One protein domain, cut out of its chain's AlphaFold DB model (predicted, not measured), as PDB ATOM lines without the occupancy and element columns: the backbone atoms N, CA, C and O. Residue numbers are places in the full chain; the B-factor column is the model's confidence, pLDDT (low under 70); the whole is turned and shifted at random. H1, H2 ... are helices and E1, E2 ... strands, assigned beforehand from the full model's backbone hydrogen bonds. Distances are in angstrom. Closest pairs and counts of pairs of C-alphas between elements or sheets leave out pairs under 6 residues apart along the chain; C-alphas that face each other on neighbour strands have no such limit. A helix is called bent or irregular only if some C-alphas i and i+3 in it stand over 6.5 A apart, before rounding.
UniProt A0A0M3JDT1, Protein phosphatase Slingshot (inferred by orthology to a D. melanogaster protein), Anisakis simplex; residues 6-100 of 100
ATOM      1  N   ASN A   6     142.940 120.632 154.670       73.94
ATOM      2  CA  ASN A   6     142.949 119.194 154.908       73.94
ATOM      3  C   ASN A   6     144.165 118.705 155.706       73.94
ATOM      4  O   ASN A   6     143.990 117.849 156.572       73.94
ATOM      5  N   ASP A   7     145.355 119.268 155.491       81.75
ATOM      6  CA  ASP A   7     146.586 118.832 156.170       81.75
ATOM      7  C   ASP A   7     146.553 119.134 157.677       81.75
ATOM      8  O   ASP A   7     147.216 118.479 158.481       81.75
ATOM      9  N   TYR A   8     145.738 120.112 158.080       82.50
ATOM     10  CA  TYR A   8     145.573 120.531 159.471       82.50
ATOM     11  C   TYR A   8     144.314 119.971 160.118       82.50
ATOM     12  O   TYR A   8     144.058 120.274 161.281       82.50
ATOM     13  N   LYS A   9     143.520 119.163 159.411       83.50
ATOM     14  CA  LYS A   9     142.216 118.699 159.894       83.50
ATOM     15  C   LYS A   9     142.320 117.995 161.245       83.50
ATOM     16  O   LYS A   9     141.604 118.366 162.167       83.50
ATOM     17  N   ASP A  10     143.267 117.074 161.398       83.00
ATOM     18  CA  ASP A  10     143.473 116.349 162.658       83.00
ATOM     19  C   ASP A  10     143.925 117.269 163.793       83.00
ATOM     20  O   ASP A  10     143.483 117.128 164.935       83.00
ATOM     21  N   PHE A  11     144.796 118.232 163.486       84.00
ATOM     22  CA  PHE A  11     145.238 119.226 164.455       84.00
ATOM     23  C   PHE A  11     144.067 120.110 164.888       84.00
ATOM     24  O   PHE A  11     143.818 120.245 166.082       84.00
ATOM     25  N   ILE A  12     143.308 120.650 163.934       86.56
ATOM     26  CA  ILE A  12     142.139 121.494 164.180       86.56
ATOM     27  C   ILE A  12     141.078 120.715 164.960       86.56
ATOM     28  O   ILE A  12     140.569 121.248 165.937       86.56
ATOM     29  N   SER A  13     140.789 119.456 164.622       79.62
ATOM     30  CA  SER A  13     139.846 118.618 165.374       79.62
ATOM     31  C   SER A  13     140.290 118.397 166.820       79.62
ATOM     32  O   SER A  13     139.469 118.495 167.729       79.62
ATOM     33  N   ARG A  14     141.589 118.177 167.068       81.12
ATOM     34  CA  ARG A  14     142.136 118.088 168.434       81.12
ATOM     35  C   ARG A  14     142.104 119.428 169.169       81.12
ATOM     36  O   ARG A  14     141.808 119.455 170.354       81.12
ATOM     37  N   GLN A  15     142.397 120.542 168.502       80.94
ATOM     38  CA  GLN A  15     142.340 121.862 169.139       80.94
ATOM     39  C   GLN A  15     140.900 122.286 169.431       80.94
ATOM     40  O   GLN A  15     140.620 122.777 170.518       80.94
ATOM     41  N   MET A  16     139.968 122.029 168.511       79.38
ATOM     42  CA  MET A  16     138.533 122.188 168.746       79.38
ATOM     43  C   MET A  16     138.081 121.340 169.932       79.38
ATOM     44  O   MET A  16     137.287 121.817 170.734       79.38
ATOM     45  N   MET A  17     138.640 120.137 170.090       70.94
ATOM     46  CA  MET A  17     138.375 119.287 171.244       70.94
ATOM     47  C   MET A  17     138.795 119.897 172.566       70.94
ATOM     48  O   MET A  17     138.000 119.970 173.500       70.94
ATOM     49  N   VAL A  18     140.008 120.423 172.616       68.94
ATOM     50  CA  VAL A  18     140.492 121.133 173.798       68.94
ATOM     51  C   VAL A  18     139.633 122.371 174.082       68.94
ATOM     52  O   VAL A  18     139.187 122.557 175.208       68.94
ATOM     53  N   ILE A  19     139.339 123.190 173.067       72.06
ATOM     54  CA  ILE A  19     138.571 124.435 173.227       72.06
ATOM     55  C   ILE A  19     137.136 124.154 173.692       72.06
ATOM     56  O   ILE A  19     136.657 124.814 174.606       72.06
ATOM     57  N   MET A  20     136.446 123.169 173.108       66.75
ATOM     58  CA  MET A  20     135.087 122.809 173.533       66.75
ATOM     59  C   MET A  20     135.074 122.133 174.908       66.75
ATOM     60  O   MET A  20     134.194 122.420 175.715       66.75
ATOM     61  N   GLY A  21     136.082 121.313 175.228       61.88
ATOM     62  CA  GLY A  21     136.253 120.741 176.568       61.88
ATOM     63  C   GLY A  21     136.465 121.785 177.665       61.88
ATOM     64  O   GLY A  21     136.127 121.539 178.820       61.88
ATOM     65  N   GLN A  22     136.957 122.974 177.303       60.94
ATOM     66  CA  GLN A  22     137.061 124.127 178.200       60.94
ATOM     67  C   GLN A  22     135.735 124.886 178.383       60.94
ATOM     68  O   GLN A  22     135.621 125.664 179.335       60.94
ATOM     69  N   MET A  23     134.743 124.692 177.504       66.94
ATOM     70  CA  MET A  23     133.456 125.398 177.564       66.94
ATOM     71  C   MET A  23     132.479 124.753 178.555       66.94
ATOM     72  O   MET A  23     131.834 125.481 179.307       66.94
ATOM     73  N   ASP A  24     132.437 123.418 178.626       71.62
ATOM     74  CA  ASP A  24     131.633 122.679 179.606       71.62
ATOM     75  C   ASP A  24     132.529 122.049 180.670       71.62
ATOM     76  O   ASP A  24     133.151 121.005 180.469       71.62
ATOM     77  N   LYS A  25     132.603 122.691 181.837       85.56
ATOM     78  CA  LYS A  25     133.355 122.157 182.977       85.56
ATOM     79  C   LYS A  25     132.677 120.905 183.524       85.56
ATOM     80  O   LYS A  25     131.455 120.871 183.675       85.56
ATOM     81  N   ALA A  26     133.481 119.919 183.920       93.56
ATOM     82  CA  ALA A  26     132.973 118.774 184.661       93.56
ATOM     83  C   ALA A  26     132.248 119.239 185.939       93.56
ATOM     84  O   ALA A  26     132.732 120.096 186.684       93.56
ATOM     85  N   SER A  27     131.082 118.656 186.196       94.56
ATOM     86  CA  SER A  27     130.247 118.966 187.352       94.56
ATOM     87  C   SER A  27     130.759 118.234 188.584       94.56
ATOM     88  O   SER A  27     130.815 117.005 188.603       94.56
ATOM     89  N   GLN A  28     131.109 118.971 189.635       95.88
ATOM     90  CA  GLN A  28     131.498 118.372 190.909       95.88
ATOM     91  C   GLN A  28     130.249 117.906 191.666       95.88
ATOM     92  O   GLN A  28     129.430 118.722 192.081       95.88
ATOM     93  N   ILE A  29     130.105 116.594 191.849       96.56
ATOM     94  CA  ILE A  29     128.997 115.993 192.606       96.56
ATOM     95  C   ILE A  29     129.390 115.849 194.080       96.56
ATOM     96  O   ILE A  29     128.607 116.158 194.975       96.56
ATOM     97  N   PHE A  30     130.633 115.428 194.328       96.12
ATOM     98  CA  PHE A  30     131.254 115.357 195.652       96.12
ATOM     99  C   PHE A  30     132.701 115.861 195.581       96.12
ATOM    100  O   PHE A  30     133.261 115.919 194.487       96.12
ATOM    101  N   PRO A  31     133.362 116.151 196.722       95.44
ATOM    102  CA  PRO A  31     134.774 116.543 196.730       95.44
ATOM    103  C   PRO A  31     135.703 115.602 195.947       95.44
ATOM    104  O   PRO A  31     136.673 116.060 195.362       95.44
ATOM    105  N   TYR A  32     135.363 114.313 195.897       96.00
ATOM    106  CA  TYR A  32     136.120 113.241 195.243       96.00
ATOM    107  C   TYR A  32     135.467 112.726 193.945       96.00
ATOM    108  O   TYR A  32     135.916 111.726 193.392       96.00
ATOM    109  N   LEU A  33     134.365 113.333 193.473       97.56
ATOM    110  CA  LEU A  33     133.601 112.815 192.334       97.56
ATOM    111  C   LEU A  33     133.131 113.926 191.401       97.56
ATOM    112  O   LEU A  33     132.330 114.784 191.783       97.56
ATOM    113  N   TYR A  34     133.558 113.821 190.147       97.88
ATOM    114  CA  TYR A  34     133.115 114.664 189.048       97.88
ATOM    115  C   TYR A  34     132.311 113.845 188.035       97.88
ATOM    116  O   TYR A  34     132.608 112.678 187.785       97.88
ATOM    117  N   LEU A  35     131.309 114.482 187.436       97.06
ATOM    118  CA  LEU A  35     130.579 114.001 186.268       97.06
ATOM    119  C   LEU A  35     130.965 114.873 185.069       97.06
ATOM    120  O   LEU A  35     130.881 116.096 185.150       97.06
ATOM    121  N   GLY A  36     131.379 114.260 183.964       94.94
ATOM    122  CA  GLY A  36     131.836 114.984 182.779       94.94
ATOM    123  C   GLY A  36     131.683 114.177 181.497       94.94
ATOM    124  O   GLY A  36     131.206 113.042 181.514       94.94
ATOM    125  N   THR A  37     132.093 114.792 180.394       93.31
ATOM    126  CA  THR A  37     132.056 114.232 179.037       93.31
ATOM    127  C   THR A  37     133.429 113.698 178.617       93.31
ATOM    128  O   THR A  37     134.425 113.817 179.338       93.31
ATOM    129  N   GLU A  38     133.514 113.133 177.414       92.62
ATOM    130  CA  GLU A  38     134.772 112.751 176.774       92.62
ATOM    131  C   GLU A  38     135.742 113.928 176.619       92.62
ATOM    132  O   GLU A  38     136.952 113.743 176.746       92.62
ATOM    133  N   TRP A  39     135.219 115.142 176.425       91.00
ATOM    134  CA  TRP A  39     136.032 116.349 176.298       91.00
ATOM    135  C   TRP A  39     136.733 116.677 177.619       91.00
ATOM    136  O   TRP A  39     137.915 117.007 177.619       91.00
ATOM    137  N   ASN A  40     136.066 116.483 178.762       92.81
ATOM    138  CA  ASN A  40     136.721 116.615 180.067       92.81
ATOM    139  C   ASN A  40     137.757 115.503 180.297       92.81
ATOM    140  O   ASN A  40     138.829 115.759 180.840       92.81
ATOM    141  N   ALA A  41     137.460 114.273 179.865       94.81
ATOM    142  CA  ALA A  41     138.363 113.133 180.025       94.81
ATOM    143  C   ALA A  41     139.633 113.222 179.155       94.81
ATOM    144  O   ALA A  41     140.617 112.540 179.445       94.81
ATOM    145  N   CYS A  42     139.629 114.038 178.096       94.06
ATOM    146  CA  CYS A  42     140.786 114.232 177.222       94.06
ATOM    147  C   CYS A  42     141.693 115.413 177.635       94.06
ATOM    148  O   CYS A  42     142.795 115.548 177.099       94.06
ATOM    149  N   ASP A  43     141.289 116.232 178.614       93.00
ATOM    150  CA  ASP A  43     142.082 117.360 179.117       93.00
ATOM    151  C   ASP A  43     143.024 116.924 180.254       93.00
ATOM    152  O   ASP A  43     142.695 116.988 181.440       93.00
ATOM    153  N   TRP A  44     144.234 116.486 179.893       94.19
ATOM    154  CA  TRP A  44     145.242 116.076 180.878       94.19
ATOM    155  C   TRP A  44     145.616 117.190 181.863       94.19
ATOM    156  O   TRP A  44     145.837 116.913 183.042       94.19
ATOM    157  N   GLN A  45     145.707 118.440 181.402       94.19
ATOM    158  CA  GLN A  45     146.141 119.544 182.255       94.19
ATOM    159  C   GLN A  45     145.112 119.796 183.355       94.19
ATOM    160  O   GLN A  45     145.480 119.940 184.524       94.19
ATOM    161  N   TRP A  46     143.829 119.799 182.993       93.25
ATOM    162  CA  TRP A  46     142.757 119.942 183.962       93.25
ATOM    163  C   TRP A  46     142.696 118.746 184.915       93.25
ATOM    164  O   TRP A  46     142.755 118.959 186.127       93.25
ATOM    165  N   LEU A  47     142.677 117.512 184.393       95.62
ATOM    166  CA  LEU A  47     142.642 116.282 185.201       95.62
ATOM    167  C   LEU A  47     143.769 116.253 186.239       95.62
ATOM    168  O   LEU A  47     143.524 115.971 187.410       95.62
ATOM    169  N   GLN A  48     144.989 116.617 185.834       96.50
ATOM    170  CA  GLN A  48     146.128 116.713 186.740       96.50
ATOM    171  C   GLN A  48     145.947 117.830 187.779       96.50
ATOM    172  O   GLN A  48     146.268 117.632 188.947       96.50
ATOM    173  N   SER A  49     145.424 118.995 187.378       95.31
ATOM    174  CA  SER A  49     145.239 120.144 188.278       95.31
ATOM    175  C   SER A  49     144.216 119.899 189.390       95.31
ATOM    176  O   SER A  49     144.372 120.442 190.482       95.31
ATOM    177  N   VAL A  50     143.196 119.074 189.129       94.69
ATOM    178  CA  VAL A  50     142.160 118.704 190.108       94.69
ATOM    179  C   VAL A  50     142.429 117.355 190.788       94.69
ATOM    180  O   VAL A  50     141.634 116.928 191.618       94.69
ATOM    181  N   GLY A  51     143.545 116.692 190.463       96.62
ATOM    182  CA  GLY A  51     143.957 115.438 191.097       96.62
ATOM    183  C   GLY A  51     143.120 114.218 190.701       96.62
ATOM    184  O   GLY A  51     142.923 113.326 191.520       96.62
ATOM    185  N   ILE A  52     142.603 114.161 189.470       97.81
ATOM    186  CA  ILE A  52     141.878 112.981 188.983       97.81
ATOM    187  C   ILE A  52     142.870 111.877 188.618       97.81
ATOM    188  O   ILE A  52     143.687 112.035 187.713       97.81
ATOM    189  N   GLU A  53     142.740 110.731 189.283       97.94
ATOM    190  CA  GLU A  53     143.551 109.530 189.030       97.94
ATOM    191  C   GLU A  53     142.713 108.343 188.518       97.94
ATOM    192  O   GLU A  53     143.251 107.390 187.948       97.94
ATOM    193  N   TYR A  54     141.387 108.410 188.685       98.62
ATOM    194  CA  TYR A  54     140.438 107.342 188.372       98.62
ATOM    195  C   TYR A  54     139.334 107.852 187.447       98.62
ATOM    196  O   TYR A  54     138.743 108.900 187.705       98.62
ATOM    197  N   ILE A  55     139.000 107.090 186.402       98.62
ATOM    198  CA  ILE A  55     137.880 107.404 185.505       98.62
ATOM    199  C   ILE A  55     137.013 106.166 185.265       98.62
ATOM    200  O   ILE A  55     137.488 105.100 184.866       98.62
ATOM    201  N   VAL A  56     135.703 106.331 185.455       98.50
ATOM    202  CA  VAL A  56     134.695 105.382 184.975       98.50
ATOM    203  C   VAL A  56     134.230 105.846 183.598       98.50
ATOM    204  O   VAL A  56     133.635 106.909 183.465       98.50
ATOM    205  N   ASN A  57     134.498 105.050 182.567       98.38
ATOM    206  CA  ASN A  57     134.123 105.348 181.189       98.38
ATOM    207  C   ASN A  57     132.950 104.445 180.770       98.38
ATOM    208  O   ASN A  57     133.146 103.249 180.553       98.38
ATOM    209  N   VAL A  58     131.742 105.010 180.664       97.75
ATOM    210  CA  VAL A  58     130.477 104.278 180.429       97.75
ATOM    211  C   VAL A  58     129.965 104.463 178.994       97.75
ATOM    212  O   VAL A  58     128.794 104.738 178.763       97.75
ATOM    213  N   THR A  59     130.854 104.351 178.011       96.38
ATOM    214  CA  THR A  59     130.510 104.476 176.582       96.38
ATOM    215  C   THR A  59     131.016 103.275 175.798       96.38
ATOM    216  O   THR A  59     131.892 102.537 176.257       96.38
ATOM    217  N   THR A  60     130.522 103.066 174.583       95.69
ATOM    218  CA  THR A  60     131.078 102.032 173.694       95.69
ATOM    219  C   THR A  60     132.130 102.608 172.748       95.69
ATOM    220  O   THR A  60     133.110 101.939 172.432       95.69
ATOM    221  N   GLU A  61     131.933 103.855 172.344       94.94
ATOM    222  CA  GLU A  61     132.574 104.546 171.231       94.94
ATOM    223  C   GLU A  61     133.797 105.383 171.628       94.94
ATOM    224  O   GLU A  61     134.657 105.632 170.787       94.94
ATOM    225  N   VAL A  62     133.916 105.781 172.899       94.12
ATOM    226  CA  VAL A  62     135.039 106.607 173.371       94.12
ATOM    227  C   VAL A  62     136.104 105.731 174.020       94.12
ATOM    228  O   VAL A  62     135.887 105.184 175.100       94.12
ATOM    229  N   GLU A  63     137.277 105.605 173.416       96.88
ATOM    230  CA  GLU A  63     138.400 104.897 174.042       96.88
ATOM    231  C   GLU A  63     138.980 105.671 175.242       96.88
ATOM    232  O   GLU A  63     138.731 106.859 175.433       96.88
ATOM    233  N   ASN A  64     139.730 104.982 176.106       98.00
ATOM    234  CA  ASN A  64     140.320 105.616 177.286       98.00
ATOM    235  C   ASN A  64     141.464 106.557 176.884       98.00
ATOM    236  O   ASN A  64     142.407 106.148 176.204       98.00
ATOM    237  N   PHE A  65     141.417 107.795 177.370       96.50
ATOM    238  CA  PHE A  65     142.515 108.746 177.234       96.50
ATOM    239  C   PHE A  65     143.587 108.482 178.297       96.50
ATOM    240  O   PHE A  65     143.295 108.034 179.395       96.50
ATOM    241  N   PHE A  66     144.859 108.721 177.983       97.12
ATOM    242  CA  PHE A  66     145.967 108.571 178.945       97.12
ATOM    243  C   PHE A  66     145.961 107.261 179.780       97.12
ATOM    244  O   PHE A  66     146.244 107.307 180.979       97.12
ATOM    245  N   PRO A  67     145.701 106.072 179.195       97.44
ATOM    246  CA  PRO A  67     145.495 104.834 179.960       97.44
ATOM    247  C   PRO A  67     146.737 104.363 180.734       97.44
ATOM    248  O   PRO A  67     146.630 103.527 181.621       97.44
ATOM    249  N   ALA A  68     147.920 104.895 180.413       97.69
ATOM    250  CA  ALA A  68     149.154 104.644 181.157       97.69
ATOM    251  C   ALA A  68     149.300 105.503 182.430       97.69
ATOM    252  O   ALA A  68     150.221 105.277 183.207       97.69
ATOM    253  N   ARG A  69     148.447 106.520 182.616       97.50
ATOM    254  CA  ARG A  69     148.527 107.504 183.713       97.50
ATOM    255  C   ARG A  69     147.341 107.437 184.668       97.50
ATOM    256  O   ARG A  69     147.476 107.846 185.811       97.50
ATOM    257  N   LEU A  70     146.196 106.958 184.188       98.25
ATOM    258  CA  LEU A  70     144.937 106.925 184.923       98.25
ATOM    259  C   LEU A  70     144.455 105.487 185.075       98.25
ATOM    260  O   LEU A  70     144.620 104.659 184.175       98.25
ATOM    261  N   LYS A  71     143.796 105.201 186.195       98.50
ATOM    262  CA  LYS A  71     143.124 103.926 186.417       98.50
ATOM    263  C   LYS A  71     141.705 103.994 185.863       98.50
ATOM    264  O   LYS A  71     140.942 104.907 186.168       98.50
ATOM    265  N   TYR A  72     141.341 103.005 185.051       98.56
ATOM    266  CA  TYR A  72     140.062 102.990 184.349       98.56
ATOM    267  C   TYR A  72     139.173 101.819 184.746       98.56
ATOM    268  O   TYR A  72     139.620 100.676 184.827       98.56
ATOM    269  N   LEU A  73     137.879 102.110 184.847       98.50
ATOM    270  CA  LEU A  73     136.812 101.129 184.700       98.50
ATOM    271  C   LEU A  73     136.052 101.442 183.407       98.50
ATOM    272  O   LEU A  73     135.328 102.432 183.333       98.50
ATOM    273  N   LYS A  74     136.219 100.603 182.377       98.19
ATOM    274  CA  LYS A  74     135.510 100.744 181.098       98.19
ATOM    275  C   LYS A  74     134.267  99.857 181.083       98.19
ATOM    276  O   LYS A  74     134.376  98.635 181.146       98.19
ATOM    277  N   ILE A  75     133.099 100.470 180.936       98.00
ATOM    278  CA  ILE A  75     131.809  99.798 180.785       98.00
ATOM    279  C   ILE A  75     131.275 100.127 179.395       98.00
ATOM    280  O   ILE A  75     130.859 101.248 179.120       98.00
ATOM    281  N   ARG A  76     131.311  99.138 178.498       96.56
ATOM    282  CA  ARG A  76     130.816  99.283 177.125       96.56
ATOM    283  C   ARG A  76     129.298  99.122 177.106       96.56
ATOM    284  O   ARG A  76     128.793  98.002 177.076       96.56
ATOM    285  N   VAL A  77     128.588 100.243 177.159       95.81
ATOM    286  CA  VAL A  77     127.126 100.315 177.055       95.81
ATOM    287  C   VAL A  77     126.764 101.378 176.020       95.81
ATOM    288  O   VAL A  77     127.449 102.392 175.905       95.81
ATOM    289  N   CYS A  78     125.731 101.122 175.218       94.44
ATOM    290  CA  CYS A  78     125.179 102.115 174.298       94.44
ATOM    291  C   CYS A  78     124.183 103.020 175.019       94.44
ATOM    292  O   CYS A  78     123.407 102.536 175.848       94.44
ATOM    293  N   ASP A  79     124.119 104.287 174.623       93.94
ATOM    294  CA  ASP A  79     123.067 105.196 175.070       93.94
ATOM    295  C   ASP A  79     121.730 104.845 174.395       93.94
ATOM    296  O   ASP A  79     121.390 105.301 173.303       93.94
ATOM    297  N   LYS A  80     121.014 103.898 175.001       95.56
ATOM    298  CA  LYS A  80     119.700 103.419 174.572       95.56
ATOM    299  C   LYS A  80     118.853 103.174 175.808       95.56
ATOM    300  O   LYS A  80     119.340 102.623 176.791       95.56
ATOM    301  N   ALA A  81     117.555 103.455 175.717       95.06
ATOM    302  CA  ALA A  81     116.611 103.199 176.810       95.06
ATOM    303  C   ALA A  81     116.565 101.719 177.250       95.06
ATOM    304  O   ALA A  81     116.227 101.418 178.388       95.06
ATOM    305  N   SER A  82     116.922 100.792 176.356       95.50
ATOM    306  CA  SER A  82     116.982  99.352 176.633       95.50
ATOM    307  C   SER A  82     118.255  98.900 177.364       95.50
ATOM    308  O   SER A  82     118.394  97.715 177.657       95.50
ATOM    309  N   SER A  83     119.230  99.783 177.576       95.19
ATOM    310  CA  SER A  83     120.524  99.416 178.151       95.19
ATOM    311  C   SER A  83     120.432  99.137 179.654       95.19
ATOM    312  O   SER A  83     120.008  99.975 180.445       95.19
ATOM    313  N   GLU A  84     120.892  97.958 180.075       94.75
ATOM    314  CA  GLU A  84     120.897  97.552 181.485       94.75
ATOM    315  C   GLU A  84     122.105  98.117 182.248       94.75
ATOM    316  O   GLU A  84     123.191  97.531 182.239       94.75
ATOM    317  N   LEU A  85     121.911  99.227 182.963       95.31
ATOM    318  CA  LEU A  85     122.959  99.851 183.784       95.31
ATOM    319  C   LEU A  85     123.083  99.238 185.187       95.31
ATOM    320  O   LEU A  85     124.182  99.164 185.738       95.31
ATOM    321  N   LEU A  86     121.972  98.758 185.762       96.31
ATOM    322  CA  LEU A  86     121.918  98.289 187.155       96.31
ATOM    323  C   LEU A  86     122.883  97.134 187.449       96.31
ATOM    324  O   LEU A  86     123.444  97.075 188.540       96.31
ATOM    325  N   LYS A  87     123.143  96.252 186.480       96.62
ATOM    326  CA  LYS A  87     124.084  95.136 186.662       96.62
ATOM    327  C   LYS A  87     125.529  95.579 186.914       96.62
ATOM    328  O   LYS A  87     126.292  94.825 187.510       96.62
ATOM    329  N   TYR A  88     125.897  96.796 186.510       97.44
ATOM    330  CA  TYR A  88     127.232  97.358 186.738       97.44
ATOM    331  C   TYR A  88     127.330  98.178 188.028       97.44
ATOM    332  O   TYR A  88     128.432  98.549 188.426       97.44
ATOM    333  N   TRP A  89     126.204  98.437 188.703       96.44
ATOM    334  CA  TRP A  89     126.121  99.346 189.850       96.44
ATOM    335  C   TRP A  89     127.118  99.017 190.963       96.44
ATOM    336  O   TRP A  89     127.820  99.892 191.465       96.44
ATOM    337  N   ASN A  90     127.208  97.744 191.352       97.75
ATOM    338  CA  ASN A  90     128.098  97.342 192.440       97.75
ATOM    339  C   ASN A  90     129.571  97.550 192.067       97.75
ATOM    340  O   ASN A  90     130.341  98.047 192.886       97.75
ATOM    341  N   GLN A  91     129.941  97.231 190.825       97.88
ATOM    342  CA  GLN A  91     131.303  97.391 190.323       97.88
ATOM    343  C   GLN A  91     131.700  98.870 190.231       97.88
ATOM    344  O   GLN A  91     132.777  99.238 190.698       97.88
ATOM    345  N   THR A  92     130.836  99.731 189.677       97.69
ATOM    346  CA  THR A  92     131.109 101.175 189.575       97.69
ATOM    347  C   THR A  92     131.190 101.829 190.943       97.69
ATOM    348  O   THR A  92     132.125 102.578 191.210       97.69
ATOM    349  N   ASN A  93     130.258 101.507 191.841       97.31
ATOM    350  CA  ASN A  93     130.251 102.035 193.199       97.31
ATOM    351  C   ASN A  93     131.500 101.609 193.985       97.31
ATOM    352  O   ASN A  93     132.074 102.416 194.708       97.31
ATOM    353  N   GLN A  94     131.945 100.357 193.843       98.31
ATOM    354  CA  GLN A  94     133.176  99.893 194.484       98.31
ATOM    355  C   GLN A  94     134.410 100.614 193.933       98.31
ATOM    356  O   GLN A  94     135.258 101.030 194.716       98.31
ATOM    357  N   PHE A  95     134.486 100.814 192.617       98.50
ATOM    358  CA  PHE A  95     135.590 101.535 191.982       98.50
ATOM    359  C   PHE A  95     135.660 103.003 192.428       98.50
ATOM    360  O   PHE A  95     136.732 103.496 192.758       98.50
ATOM    361  N   ILE A  96     134.513 103.687 192.518       97.75
ATOM    362  CA  ILE A  96     134.444 105.061 193.045       97.75
ATOM    363  C   ILE A  96     134.882 105.106 194.515       97.75
ATOM    364  O   ILE A  96     135.566 106.038 194.921       97.75
ATOM    365  N   LYS A  97     134.514 104.102 195.322       97.12
ATOM    366  CA  LYS A  97     134.935 104.017 196.729       97.12
ATOM    367  C   LYS A  97     136.430 103.761 196.900       97.12
ATOM    368  O   LYS A  97     136.981 104.229 197.882       97.12
ATOM    369  N   GLU A  98     137.058 103.017 195.992       97.38
ATOM    370  CA  GLU A  98     138.510 102.800 195.999       97.38
ATOM    371  C   GLU A  98     139.283 104.096 195.708       97.38
ATOM    372  O   GLU A  98     140.380 104.283 196.221       97.38
ATOM    373  N   ALA A  99     138.699 104.987 194.901       95.19
ATOM    374  CA  ALA A  99     139.295 106.259 194.499       95.19
ATOM    375  C   ALA A  99     139.083 107.412 195.502       95.19
ATOM    376  O   ALA A  99     139.639 108.490 195.303       95.19
ATOM    377  N   LYS A 100     138.230 107.215 196.515       88.62
ATOM    378  CA  LYS A 100     137.907 108.218 197.536       88.62
ATOM    379  C   LYS A 100     138.956 108.243 198.642       88.62
ATOM    380  O   LYS A 100     139.299 109.368 199.067       88.62
TER     381      LYS A 100
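AT A GLANCE: This is residues 6 to 100 of the 100 residues of the protein "Protein phosphatase Slingshot (inferred by orthology to a D. melanogaster protein)" of Anisakis simplex (UniProt A0A0M3JDT1). A small body is built round a parallel pair of strands, E3 and E4, with helix H4 over one face of the pair and the long link of residues 58 to 70 looping past the other. On E3's side are the small hairpin of E1 and E2 and the short helices H2 and H3, and H1 runs away from the body as an arm, of which residues 6 to 13 stick out. The printed part has 95 residues with four named helices and four named strands, in the order H1, E1, E2, H2, H3, E3, E4, H4. The class is mixed, helices and strands. The whole is only just compact, close to loose, with a radius of gyration of the C-alphas of 14.6 A and spans of 45 by 33 by 25 A.

IN THESE COORDINATES: H1, residues 6 to 21, begins at C-alpha 6 (142.949, 119.194, 154.908) and is 22.7 A long; it has a kink of 27 degrees near residue 13. It is irregular, with C-alphas 7 and 10 7.6 A apart. E1 is residues 27 to 30 and E2 residues 33 to 35. H2 is residues 38 to 41 and H3 residues 44 to 49. E3, residues 54 to 57, begins at C-alpha 54 (140.438, 107.342, 188.372) and is 9.8 A long; E4, residues 71 to 74, is 9.8 A long too. H4, residues 86 to 98, is 19.3 A long and ends at C-alpha 98 (138.510, 102.800, 195.999). It is also irregular, with C-alphas 87 and 90 7.4 A apart.

HOW THE PARTS SIT: H1 touches H2 with residues 17 to 21 alone, the closest C-alphas being those of Gly 21 and Trp 39, 4.4 A apart. E1 and E2 form an antiparallel hairpin, with N 27 and O 35 2.8 A apart, within hydrogen-bond range. H2 and H3 only just touch, and only at the corner by their link, with 3 pairs of C-alphas within 8 A; the closest are those of Ala 41 and Leu 47, 7.4 A apart. E2 and E3 are near each other, with 5 pairs of C-alphas within 10 A. E3 and E4 are parallel at 15 degrees, with N 55 and O 71 2.9 A apart and N 73 and O 55 3.0 A apart, within hydrogen-bond range. The closest C-alphas of E3 and H4 are those of Val 56 and Thr 92, 7.2 A apart; those of E4 and H4 are Leu 73 and Phe 95, 7.4 A apart. H1 and H4 are apart. Every O i to N i+4 pair is within hydrogen-bond range in H3, 10 of 12 are in H1 and 7 of 9 in H4, and H2 is too short for such a pair.

THE WHOLE: The two C-alphas farthest apart are those of Asp 7 and Asn 90, 46.0 A. The printed part has no cut. The links E3 to E4 and E4 to H4 are long; the others are tight. The mean pLDDT of the printed part is 91.9, and it is under 70 at residue 18 and residues 20 to 23.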